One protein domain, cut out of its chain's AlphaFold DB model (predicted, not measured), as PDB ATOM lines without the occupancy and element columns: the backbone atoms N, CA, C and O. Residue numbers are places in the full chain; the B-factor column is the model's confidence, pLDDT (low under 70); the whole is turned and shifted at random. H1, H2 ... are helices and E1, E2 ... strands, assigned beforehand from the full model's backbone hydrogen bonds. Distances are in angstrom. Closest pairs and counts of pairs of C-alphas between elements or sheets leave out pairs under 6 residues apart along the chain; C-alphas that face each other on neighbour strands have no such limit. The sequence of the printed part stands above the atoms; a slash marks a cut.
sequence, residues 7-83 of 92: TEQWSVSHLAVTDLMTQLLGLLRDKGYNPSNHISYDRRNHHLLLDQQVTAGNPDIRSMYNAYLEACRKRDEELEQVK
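This is residues 7 to 83 of the 92 residues of an uncharacterized protein of Alicyclobacillus sp. SO9 (UniProt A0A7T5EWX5). A small antiparallel hairpin, E1 and E2, has E2 beside H4, one of two long helices, H1 and H4, that run side by side in opposite directions; short helices H2 and H3 lie at one end. Printed are 77 residues, mostly helix, ordered H1, H2, E1, E2, H3, H4; compact, radius of gyration of the C-alphas 13.0 A, spans 39 by 21 by 18 A.

E1, residues 39 to 42, and E2, residues 47 to 50, are antiparallel neighbours and form a hairpin, with N 40 and O 49 within hydrogen-bond range at 2.9 A. The closest C-alphas of E2 and H4, residues 59 to 83, are His 47 and Cys 72, 6.6 A. H4 touches H1, residues 7 to 30, opposite ways at a shallow tilt of 20 degrees; closest C-alphas Ser 13 and Arg 75, 5.0 A. H3, residues 52 to 57, touches H4 only at the corner, with residues 61 to 65 of H4 alone; closest C-alphas Thr 55 and Arg 62, 4.7 A. H2, residues 35 to 38, only just touches H1, only at the corner, with residues 25 to 29 of H1 alone and 3 pairs of C-alphas within 8 A; the closest are Leu 25 and Pro 35, 6.3 A. Every O i to N i+4 pair is within hydrogen-bond range in H1, H3 and H4; H2 is too short for one.

H1, 34.8 A long, begins at C-alpha 7 (-27.806, 45.182, -10.322); H4, 36.1 A, ends at C-alpha 83 (-22.303, 38.473, -5.342).

The printed part has no cut, its links are tight, and no printed residue is under 70 in pLDDT.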
ATOM      1  N   THR A   7     -27.739  45.803  -8.985       71.50
ATOM      2  CA  THR A   7     -27.806  45.182 -10.322       71.50
ATOM      3  C   THR A   7     -27.825  46.216 -11.458       71.50
ATOM      4  O   THR A   7     -27.237  45.992 -12.519       71.50
ATOM      5  N   GLU A   8     -28.465  47.365 -11.244       77.19
ATOM      6  CA  GLU A   8     -28.461  48.493 -12.178       77.19
ATOM      7  C   GLU A   8     -27.067  49.131 -12.243       77.19
ATOM      8  O   GLU A   8     -26.562  49.386 -13.336       77.19
ATOM      9  N   GLN A   9     -26.396  49.283 -11.096       75.38
ATOM     10  CA  GLN A   9     -25.020  49.791 -11.029       75.38
ATOM     11  C   GLN A   9     -24.048  48.918 -11.831       75.38
ATOM     12  O   GLN A   9     -23.382  49.424 -12.737       75.38
ATOM     13  N   TRP A  10     -24.062  47.600 -11.599       81.75
ATOM     14  CA  TRP A  10     -23.229  46.664 -12.361       81.75
ATOM     15  C   TRP A  10     -23.492  46.745 -13.870       81.75
ATOM     16  O   TRP A  10     -22.557  46.718 -14.675       81.75
ATOM     17  N   SER A  11     -24.761  46.885 -14.265       80.25
ATOM     18  CA  SER A  11     -25.144  47.026 -15.673       80.25
ATOM     19  C   SER A  11     -24.556  48.302 -16.288       80.25
ATOM     20  O   SER A  11     -24.016  48.258 -17.394       80.25
ATOM     21  N   VAL A  12     -24.584  49.422 -15.558       86.56
ATOM     22  CA  VAL A  12     -23.970  50.689 -15.985       86.56
ATOM     23  C   VAL A  12     -22.459  50.537 -16.168       86.56
ATOM     24  O   VAL A  12     -21.925  50.952 -17.198       86.56
ATOM     25  N   SER A  13     -21.755  49.906 -15.226       84.69
ATOM     26  CA  SER A  13     -20.307  49.703 -15.368       84.69
ATOM     27  C   SER A  13     -19.954  48.716 -16.477       84.69
ATOM     28  O   SER A  13     -18.963  48.911 -17.181       84.69
ATOM     29  N   HIS A  14     -20.773  47.687 -16.702       87.19
ATOM     30  CA  HIS A  14     -20.597  46.778 -17.833       87.19
ATOM     31  C   HIS A  14     -20.747  47.496 -19.188       87.19
ATOM     32  O   HIS A  14     -19.946  47.272 -20.102       87.19
ATOM     33  N   LEU A  15     -21.728  48.397 -19.310       90.44
ATOM     34  CA  LEU A  15     -21.898  49.233 -20.502       90.44
ATOM     35  C   LEU A  15     -20.705  50.176 -20.698       90.44
ATOM     36  O   LEU A  15     -20.156  50.236 -21.796       90.44
ATOM     37  N   ALA A  16     -20.220  50.810 -19.627       91.56
ATOM     38  CA  ALA A  16     -19.044  51.680 -19.688       91.56
ATOM     39  C   ALA A  16     -17.789  50.945 -20.203       91.56
ATOM     40  O   ALA A  16     -17.037  51.492 -21.011       91.56
ATOM     41  N   VAL A  17     -17.579  49.688 -19.791       92.69
ATOM     42  CA  VAL A  17     -16.496  48.841 -20.324       92.69
ATOM     43  C   VAL A  17     -16.659  48.613 -21.827       92.69
ATOM     44  O   VAL A  17     -15.683  48.720 -22.569       92.69
ATOM     45  N   THR A  18     -17.876  48.321 -22.286       92.81
ATOM     46  CA  THR A  18     -18.167  48.076 -23.709       92.81
ATOM     47  C   THR A  18     -17.931  49.322 -24.563       92.81
ATOM     48  O   THR A  18     -17.320  49.236 -25.635       92.81
ATOM     49  N   ASP A  19     -18.344  50.488 -24.069       94.88
ATOM     50  CA  ASP A  19     -18.159  51.762 -24.760       94.88
ATOM     51  C   ASP A  19     -16.675  52.119 -24.877       94.88
ATOM     52  O   ASP A  19     -16.190  52.437 -25.967       94.88
ATOM     53  N   LEU A  20     -15.925  52.009 -23.777       95.25
ATOM     54  CA  LEU A  20     -14.488  52.292 -23.762       95.25
ATOM     55  C   LEU A  20     -13.698  51.284 -24.598       95.25
ATOM     56  O   LEU A  20     -12.761  51.667 -25.295       95.25
ATOM     57  N   MET A  21     -14.095  50.009 -24.588       94.88
ATOM     58  CA  MET A  21     -13.511  48.992 -25.460       94.88
ATOM     59  C   MET A  21     -13.698  49.367 -26.933       94.88
ATOM     60  O   MET A  21     -12.741  49.343 -27.705       94.88
ATOM     61  N   THR A  22     -14.912  49.754 -27.323       94.88
ATOM     62  CA  THR A  22     -15.221  50.150 -28.703       94.88
ATOM     63  C   THR A  22     -14.413  51.381 -29.118       94.88
ATOM     64  O   THR A  22     -13.826  51.395 -30.202       94.88
ATOM     65  N   GLN A  23     -14.309  52.379 -28.237       95.62
ATOM     66  CA  GLN A  23     -13.498  53.576 -28.468       95.62
ATOM     67  C   GLN A  23     -12.006  53.255 -28.591       95.62
ATOM     68  O   GLN A  23     -11.348  53.759 -29.500       95.62
ATOM     69  N   LEU A  24     -11.469  52.380 -27.736       95.06
ATOM     70  CA  LEU A  24     -10.075  51.943 -27.802       95.06
ATOM     71  C   LEU A  24      -9.773  51.228 -29.124       95.06
ATOM     72  O   LEU A  24      -8.767  51.524 -29.767       95.06
ATOM     73  N   LEU A  25     -10.644  50.311 -29.551       94.44
ATOM     74  CA  LEU A  25     -10.491  49.589 -30.818       94.44
ATOM     75  C   LEU A  25     -10.559  50.528 -32.029       94.44
ATOM     76  O   LEU A  25      -9.794  50.351 -32.982       94.44
ATOM     77  N   GLY A  26     -11.447  51.526 -31.986       94.94
ATOM     78  CA  GLY A  26     -11.520  52.590 -32.986       94.94
ATOM     79  C   GLY A  26     -10.228  53.403 -33.037       94.94
ATOM     80  O   GLY A  26      -9.593  53.480 -34.083       94.94
ATOM     81  N   LEU A  27      -9.767  53.894 -31.885       94.94
ATOM     82  CA  LEU A  27      -8.546  54.691 -31.775       94.94
ATOM     83  C   LEU A  27      -7.301  53.935 -32.262       94.94
ATOM     84  O   LEU A  27      -6.445  54.516 -32.925       94.94
ATOM     85  N   LEU A  28      -7.197  52.637 -31.966       94.06
ATOM     86  CA  LEU A  28      -6.118  51.793 -32.484       94.06
ATOM     87  C   LEU A  28      -6.123  51.764 -34.014       94.06
ATOM     88  O   LEU A  28      -5.075  51.971 -34.628       94.06
ATOM     89  N   ARG A  29      -7.297  51.566 -34.622       94.19
ATOM     90  CA  ARG A  29      -7.457  51.563 -36.080       94.19
ATOM     91  C   ARG A  29      -7.107  52.920 -36.689       94.19
ATOM     92  O   ARG A  29      -6.381  52.956 -37.679       94.19
ATOM     93  N   ASP A  30      -7.559  54.011 -36.077       94.75
ATOM     94  CA  ASP A  30      -7.303  55.378 -36.548       94.75
ATOM     95  C   ASP A  30      -5.811  55.734 -36.514       94.75
ATOM     96  O   ASP A  30      -5.315  56.471 -37.365       94.75
ATOM     97  N   LYS A  31      -5.067  55.171 -35.556       92.12
ATOM     98  CA  LYS A  31      -3.606  55.314 -35.448       92.12
ATOM     99  C   LYS A  31      -2.833  54.290 -36.300       92.12
ATOM    100  O   LYS A  31      -1.607  54.254 -36.234       92.12
ATOM    101  N   GLY A  32      -3.524  53.478 -37.104       92.44
ATOM    102  CA  GLY A  32      -2.924  52.523 -38.042       92.44
ATOM    103  C   GLY A  32      -2.539  51.169 -37.440       92.44
ATOM    104  O   GLY A  32      -1.897  50.364 -38.115       92.44
ATOM    105  N   TYR A  33      -2.927  50.885 -36.196       91.75
ATOM    106  CA  TYR A  33      -2.708  49.582 -35.572       91.75
ATOM    107  C   TYR A  33      -3.800  48.592 -35.978       91.75
ATOM    108  O   TYR A  33      -4.976  48.941 -36.074       91.75
ATOM    109  N   ASN A  34      -3.423  47.324 -36.157       89.88
ATOM    110  CA  ASN A  34      -4.384  46.230 -36.267       89.88
ATOM    111  C   ASN A  34      -4.688  45.685 -34.859       89.88
ATOM    112  O   ASN A  34      -3.814  45.034 -34.279       89.88
ATOM    113  N   PRO A  35      -5.899  45.895 -34.300       86.62
ATOM    114  CA  PRO A  35      -6.208  45.470 -32.938       86.62
ATOM    115  C   PRO A  35      -6.015  43.968 -32.712       86.62
ATOM    116  O   PRO A  35      -5.537  43.571 -31.656       86.62
ATOM    117  N   SER A  36      -6.293  43.128 -33.715       87.00
ATOM    118  CA  SER A  36      -6.133  41.670 -33.609       87.00
ATOM    119  C   SER A  36      -4.686  41.220 -33.397       87.00
ATOM    120  O   SER A  36      -4.471  40.121 -32.899       87.00
ATOM    121  N   ASN A  37      -3.706  42.052 -33.760       89.44
ATOM    122  CA  ASN A  37      -2.285  41.744 -33.590       89.44
ATOM    123  C   ASN A  37      -1.717  42.247 -32.262       89.44
ATOM    124  O   ASN A  37      -0.636  41.819 -31.876       89.44
ATOM    125  N   HIS A  38      -2.417  43.170 -31.600       88.69
ATOM    126  CA  HIS A  38      -1.907  43.892 -30.432       88.69
ATOM    127  C   HIS A  38      -2.724  43.666 -29.170       88.69
ATOM    128  O   HIS A  38      -2.389  44.202 -28.115       88.69
ATOM    129  N   ILE A  39      -3.816  42.914 -29.287       91.62
ATOM    130  CA  ILE A  39      -4.728  42.642 -28.193       91.62
ATOM    131  C   ILE A  39      -4.749  41.149 -27.914       91.62
ATOM    132  O   ILE A  39      -4.966  40.327 -28.803       91.62
ATOM    133  N   SER A  40      -4.595  40.812 -26.642       91.06
ATOM    134  CA  SER A  40      -4.913  39.493 -26.104       91.06
ATOM    135  C   SER A  40      -5.982  39.617 -25.019       91.06
ATOM    136  O   SER A  40      -6.304  40.716 -24.573       91.06
ATOM    137  N   TYR A  41      -6.587  38.501 -24.620       89.75
ATOM    138  CA  TYR A  41      -7.605  38.492 -23.570       89.75
ATOM    139  C   TYR A  41      -7.052  37.857 -22.297       89.75
ATOM    140  O   TYR A  41      -6.653  36.688 -22.308       89.75
ATOM    141  N   ASP A  42      -7.076  38.604 -21.194       89.75
ATOM    142  CA  ASP A  42      -6.779  38.063 -19.875       89.75
ATOM    143  C   ASP A  42      -8.012  37.347 -19.323       89.75
ATOM    144  O   ASP A  42      -8.988  37.959 -18.884       89.75
ATOM    145  N   ARG A  43      -7.957  36.015 -19.314       84.00
ATOM    146  CA  ARG A  43      -9.036  35.181 -18.770       84.00
ATOM    147  C   ARG A  43      -9.175  35.273 -17.254       84.00
ATOM    148  O   ARG A  43     -10.223  34.888 -16.753       84.00
ATOM    149  N   ARG A  44      -8.138  35.708 -16.534       81.94
ATOM    150  CA  ARG A  44      -8.163  35.821 -15.069       81.94
ATOM    151  C   ARG A  44      -8.826  37.117 -14.629       81.94
ATOM    152  O   ARG A  44      -9.623  37.096 -13.705       81.94
ATOM    153  N   ASN A  45      -8.507  38.212 -15.314       77.56
ATOM    154  CA  ASN A  45      -8.985  39.555 -14.975       77.56
ATOM    155  C   ASN A  45     -10.115  40.051 -15.895       77.56
ATOM    156  O   ASN A  45     -10.541  41.195 -15.801       77.56
ATOM    157  N   HIS A  46     -10.598  39.200 -16.804       84.00
ATOM    158  CA  HIS A  46     -11.748  39.469 -17.668       84.00
ATOM    159  C   HIS A  46     -11.658  40.800 -18.445       84.00
ATOM    160  O   HIS A  46     -12.648  41.535 -18.564       84.00
ATOM    161  N   HIS A  47     -10.473  41.120 -18.974       88.75
ATOM    162  CA  HIS A  47     -10.227  42.325 -19.766       88.75
ATOM    163  C   HIS A  47      -9.242  42.093 -20.921       88.75
ATOM    164  O   HIS A  47      -8.564  41.066 -20.996       88.75
ATOM    165  N   LEU A  48      -9.173  43.052 -21.843       91.38
ATOM    166  CA  LEU A  48      -8.196  43.081 -22.925       91.38
ATOM    167  C   LEU A  48      -6.825  43.527 -22.408       91.38
ATOM    168  O   LEU A  48      -6.729  44.498 -21.661       91.38
ATOM    169  N   LEU A  49      -5.778  42.846 -22.863       93.00
ATOM    170  CA  LEU A  49      -4.386  43.239 -22.692       93.00
ATOM    171  C   LEU A  49      -3.873  43.832 -23.997       93.00
ATOM    172  O   LEU A  49      -3.900  43.160 -25.027       93.00
ATOM    173  N   LEU A  50      -3.392  45.070 -23.935       92.75
ATOM    174  CA  LEU A  50      -2.792  45.775 -25.063       92.75
ATOM    175  C   LEU A  50      -1.260  45.729 -24.986       92.75
ATOM    176  O   LEU A  50      -0.680  45.983 -23.927       92.75
ATOM    177  N   ASP A  51      -0.606  45.468 -26.118       91.44
ATOM    178  CA  ASP A  51       0.854  45.474 -26.228       91.44
ATOM    179  C   ASP A  51       1.476  46.785 -25.716       91.44
ATOM    180  O   ASP A  51       1.115  47.894 -26.129       91.44
ATOM    181  N   GLN A  52       2.505  46.667 -24.870       86.31
ATOM    182  CA  GLN A  52       3.208  47.832 -24.316       86.31
ATOM    183  C   GLN A  52       3.835  48.727 -25.389       86.31
ATOM    184  O   GLN A  52       3.918  49.937 -25.202       86.31
ATOM    185  N   GLN A  53       4.251  48.168 -26.527       87.94
ATOM    186  CA  GLN A  53       4.838  48.954 -27.617       87.94
ATOM    187  C   GLN A  53       3.836  49.965 -28.198       87.94
ATOM    188  O   GLN A  53       4.212  51.082 -28.551       87.94
ATOM    189  N   VAL A  54       2.550  49.605 -28.228       87.56
ATOM    190  CA  VAL A  54       1.475  50.458 -28.750       87.56
ATOM    191  C   VAL A  54       1.195  51.624 -27.799       87.56
ATOM    192  O   VAL A  54       1.077  52.773 -28.229       87.56
ATOM    193  N   THR A  55       1.156  51.350 -26.491       89.31
ATOM    194  CA  THR A  55       0.928  52.376 -25.459       89.31
ATOM    195  C   THR A  55       2.155  53.260 -25.223       89.31
ATOM    196  O   THR A  55       2.007  54.445 -24.907       89.31
ATOM    197  N   ALA A  56       3.369  52.736 -25.409       87.25
ATOM    198  CA  ALA A  56       4.615  53.488 -25.277       87.25
ATOM    199  C   ALA A  56       4.732  54.600 -26.333       87.25
ATOM    200  O   ALA A  56       5.113  55.718 -25.988       87.25
ATOM    201  N   GLY A  57       4.347  54.315 -27.581       86.44
ATOM    202  CA  GLY A  57       4.452  55.256 -28.701       86.44
ATOM    203  C   GLY A  57       3.315  56.277 -28.820       86.44
ATOM    204  O   GLY A  57       3.482  57.274 -29.514       86.44
ATOM    205  N   ASN A  58       2.173  56.063 -28.153       91.06
ATOM    206  CA  ASN A  58       0.977  56.897 -28.326       91.06
ATOM    207  C   ASN A  58       0.315  57.240 -26.980       91.06
ATOM    208  O   ASN A  58      -0.405  56.403 -26.420       91.06
ATOM    209  N   PRO A  59       0.503  58.471 -26.467       92.88
ATOM    210  CA  PRO A  59      -0.120  58.928 -25.224       92.88
ATOM    211  C   PRO A  59      -1.651  58.826 -25.230       92.88
ATOM    212  O   PRO A  59      -2.226  58.411 -24.228       92.88
ATOM    213  N   ASP A  60      -2.301  59.111 -26.363       94.06
ATOM    214  CA  ASP A  60      -3.763  59.020 -26.501       94.06
ATOM    215  C   ASP A  60      -4.263  57.586 -26.275       94.06
ATOM    216  O   ASP A  60      -5.184  57.354 -25.494       94.06
ATOM    217  N   ILE A  61      -3.611  56.608 -26.921       94.06
ATOM    218  CA  ILE A  61      -3.948  55.186 -26.770       94.06
ATOM    219  C   ILE A  61      -3.716  54.749 -25.326       94.06
ATOM    220  O   ILE A  61      -4.538  54.034 -24.763       94.06
ATOM    221  N   ARG A  62      -2.626  55.205 -24.701       94.88
ATOM    222  CA  ARG A  62      -2.339  54.913 -23.293       94.88
ATOM    223  C   ARG A  62      -3.419  55.465 -22.368       94.88
ATOM    224  O   ARG A  62      -3.873  54.748 -21.486       94.88
ATOM    225  N   SER A  63      -3.839  56.710 -22.580       95.56
ATOM    226  CA  SER A  63      -4.898  57.337 -21.788       95.56
ATOM    227  C   SER A  63      -6.219  56.580 -21.926       95.56
ATOM    228  O   SER A  63      -6.852  56.266 -20.921       95.56
ATOM    229  N   MET A  64      -6.609  56.233 -23.157       95.56
ATOM    230  CA  MET A  64      -7.829  55.467 -23.424       95.56
ATOM    231  C   MET A  64      -7.763  54.058 -22.823       95.56
ATOM    232  O   MET A  64      -8.722  53.585 -22.217       95.56
ATOM    233  N   TYR A  65      -6.613  53.394 -22.939       95.81
ATOM    234  CA  TYR A  65      -6.409  52.065 -22.373       95.81
ATOM    235  C   TYR A  65      -6.464  52.075 -20.840       95.81
ATOM    236  O   TYR A  65      -7.095  51.204 -20.249       95.81
ATOM    237  N   ASN A  66      -5.889  53.089 -20.188       95.00
ATOM    238  CA  ASN A  66      -5.995  53.248 -18.738       95.00
ATOM    239  C   ASN A  66      -7.451  53.458 -18.293       95.00
ATOM    240  O   ASN A  66      -7.889  52.801 -17.352       95.00
ATOM    241  N   ALA A  67      -8.219  54.297 -18.998       95.50
ATOM    242  CA  ALA A  67      -9.643  54.493 -18.712       95.50
ATOM    243  C   ALA A  67     -10.443  53.186 -18.865       95.50
ATOM    244  O   ALA A  67     -11.273  52.852 -18.021       95.50
ATOM    245  N   TYR A  68     -10.149  52.405 -19.909       96.00
ATOM    246  CA  TYR A  68     -10.723  51.073 -20.100       96.00
ATOM    247  C   TYR A  68     -10.397  50.124 -18.930       96.00
ATOM    248  O   TYR A  68     -11.290  49.433 -18.432       96.00
ATOM    249  N   LEU A  69      -9.146  50.099 -18.453       94.88
ATOM    250  CA  LEU A  69      -8.745  49.260 -17.318       94.88
ATOM    251  C   LEU A  69      -9.433  49.679 -16.014       94.88
ATOM    252  O   LEU A  69      -9.866  48.817 -15.250       94.88
ATOM    253  N   GLU A  70      -9.579  50.982 -15.771       94.75
ATOM    254  CA  GLU A  70     -10.313  51.503 -14.614       94.75
ATOM    255  C   GLU A  70     -11.792  51.107 -14.650       94.75
ATOM    256  O   GLU A  70     -12.331  50.665 -13.634       94.75
ATOM    257  N   ALA A  71     -12.436  51.183 -15.819       92.81
ATOM    258  CA  ALA A  71     -13.813  50.724 -15.985       92.81
ATOM    259  C   ALA A  71     -13.953  49.212 -15.743       92.81
ATOM    260  O   ALA A  71     -14.906  48.784 -15.093       92.81
ATOM    261  N   CYS A  72     -12.989  48.403 -16.202       92.94
ATOM    262  CA  CYS A  72     -12.970  46.964 -15.910       92.94
ATOM    263  C   CYS A  72     -12.867  46.705 -14.404       92.94
ATOM    264  O   CYS A  72     -13.643  45.915 -13.872       92.94
ATOM    265  N   ARG A  73     -11.965  47.414 -13.711       91.88
ATOM    266  CA  ARG A  73     -11.813  47.299 -12.255       91.88
ATOM    267  C   ARG A  73     -13.113  47.652 -11.532       91.88
ATOM    268  O   ARG A  73     -13.548  46.897 -10.673       91.88
ATOM    269  N   LYS A  74     -13.760  48.756 -11.918       90.94
ATOM    270  CA  LYS A  74     -15.031  49.193 -11.326       90.94
ATOM    271  C   LYS A  74     -16.147  48.163 -11.529       90.94
ATOM    272  O   LYS A  74     -16.849  47.829 -10.580       90.94
ATOM    273  N   ARG A  75     -16.284  47.618 -12.741       91.00
ATOM    274  CA  ARG A  75     -17.239  46.535 -13.037       91.00
ATOM    275  C   ARG A  75     -17.006  45.323 -12.133       91.00
ATOM    276  O   ARG A  75     -17.970  44.727 -11.660       91.00
ATOM    277  N   ASP A  76     -15.749  44.943 -11.919       88.69
ATOM    278  CA  ASP A  76     -15.405  43.779 -11.102       88.69
ATOM    279  C   ASP A  76     -15.672  44.037  -9.609       88.69
ATOM    280  O   ASP A  76     -16.225  43.173  -8.931       88.69
ATOM    281  N   GLU A  77     -15.379  45.242  -9.111       88.88
ATOM    282  CA  GLU A  77     -15.738  45.679  -7.753       88.88
ATOM    283  C   GLU A  77     -17.258  45.646  -7.521       88.88
ATOM    284  O   GLU A  77     -17.720  45.136  -6.501       88.88
ATOM    285  N   GLU A  78     -18.050  46.143  -8.473       86.56
ATOM    286  CA  GLU A  78     -19.516  46.114  -8.397       86.56
ATOM    287  C   GLU A  78     -20.073  44.691  -8.513       86.56
ATOM    288  O   GLU A  78     -21.033  44.337  -7.826       86.56
ATOM    289  N   LEU A  79     -19.446  43.833  -9.321       83.38
ATOM    290  CA  LEU A  79     -19.822  42.425  -9.414       83.38
ATOM    291  C   LEU A  79     -19.619  41.699  -8.078       83.38
ATOM    292  O   LEU A  79     -20.457  40.883  -7.693       83.38
ATOM    293  N   GLU A  80     -18.529  41.980  -7.362       84.12
ATOM    294  CA  GLU A  80     -18.303  41.414  -6.029       84.12
ATOM    295  C   GLU A  80     -19.346  41.896  -5.013       84.12
ATOM    296  O   GLU A  80     -19.803  41.102  -4.191       84.12
ATOM    297  N   GLN A  81     -19.803  43.147  -5.109       79.88
ATOM    298  CA  GLN A  81     -20.889  43.655  -4.263       79.88
ATOM    299  C   GLN A  81     -22.210  42.923  -4.536       79.88
ATOM    300  O   GLN A  81     -22.848  42.444  -3.599       79.88
ATOM    301  N   VAL A  82     -22.566  42.729  -5.811       75.69
ATOM    302  CA  VAL A  82     -23.760  41.964  -6.207       75.69
ATOM    303  C   VAL A  82     -23.675  40.505  -5.738       75.69
ATOM    304  O   VAL A  82     -24.662  39.950  -5.261       75.69
ATOM    305  N   LYS A  83     -22.500  39.861  -5.816       74.75
ATOM    306  CA  LYS A  83     -22.303  38.473  -5.342       74.75
ATOM    307  C   LYS A  83     -22.469  38.314  -3.831       74.75
ATOM    308  O   LYS A  83     -22.838  37.229  -3.384       74.75
TER     309      LYS A  83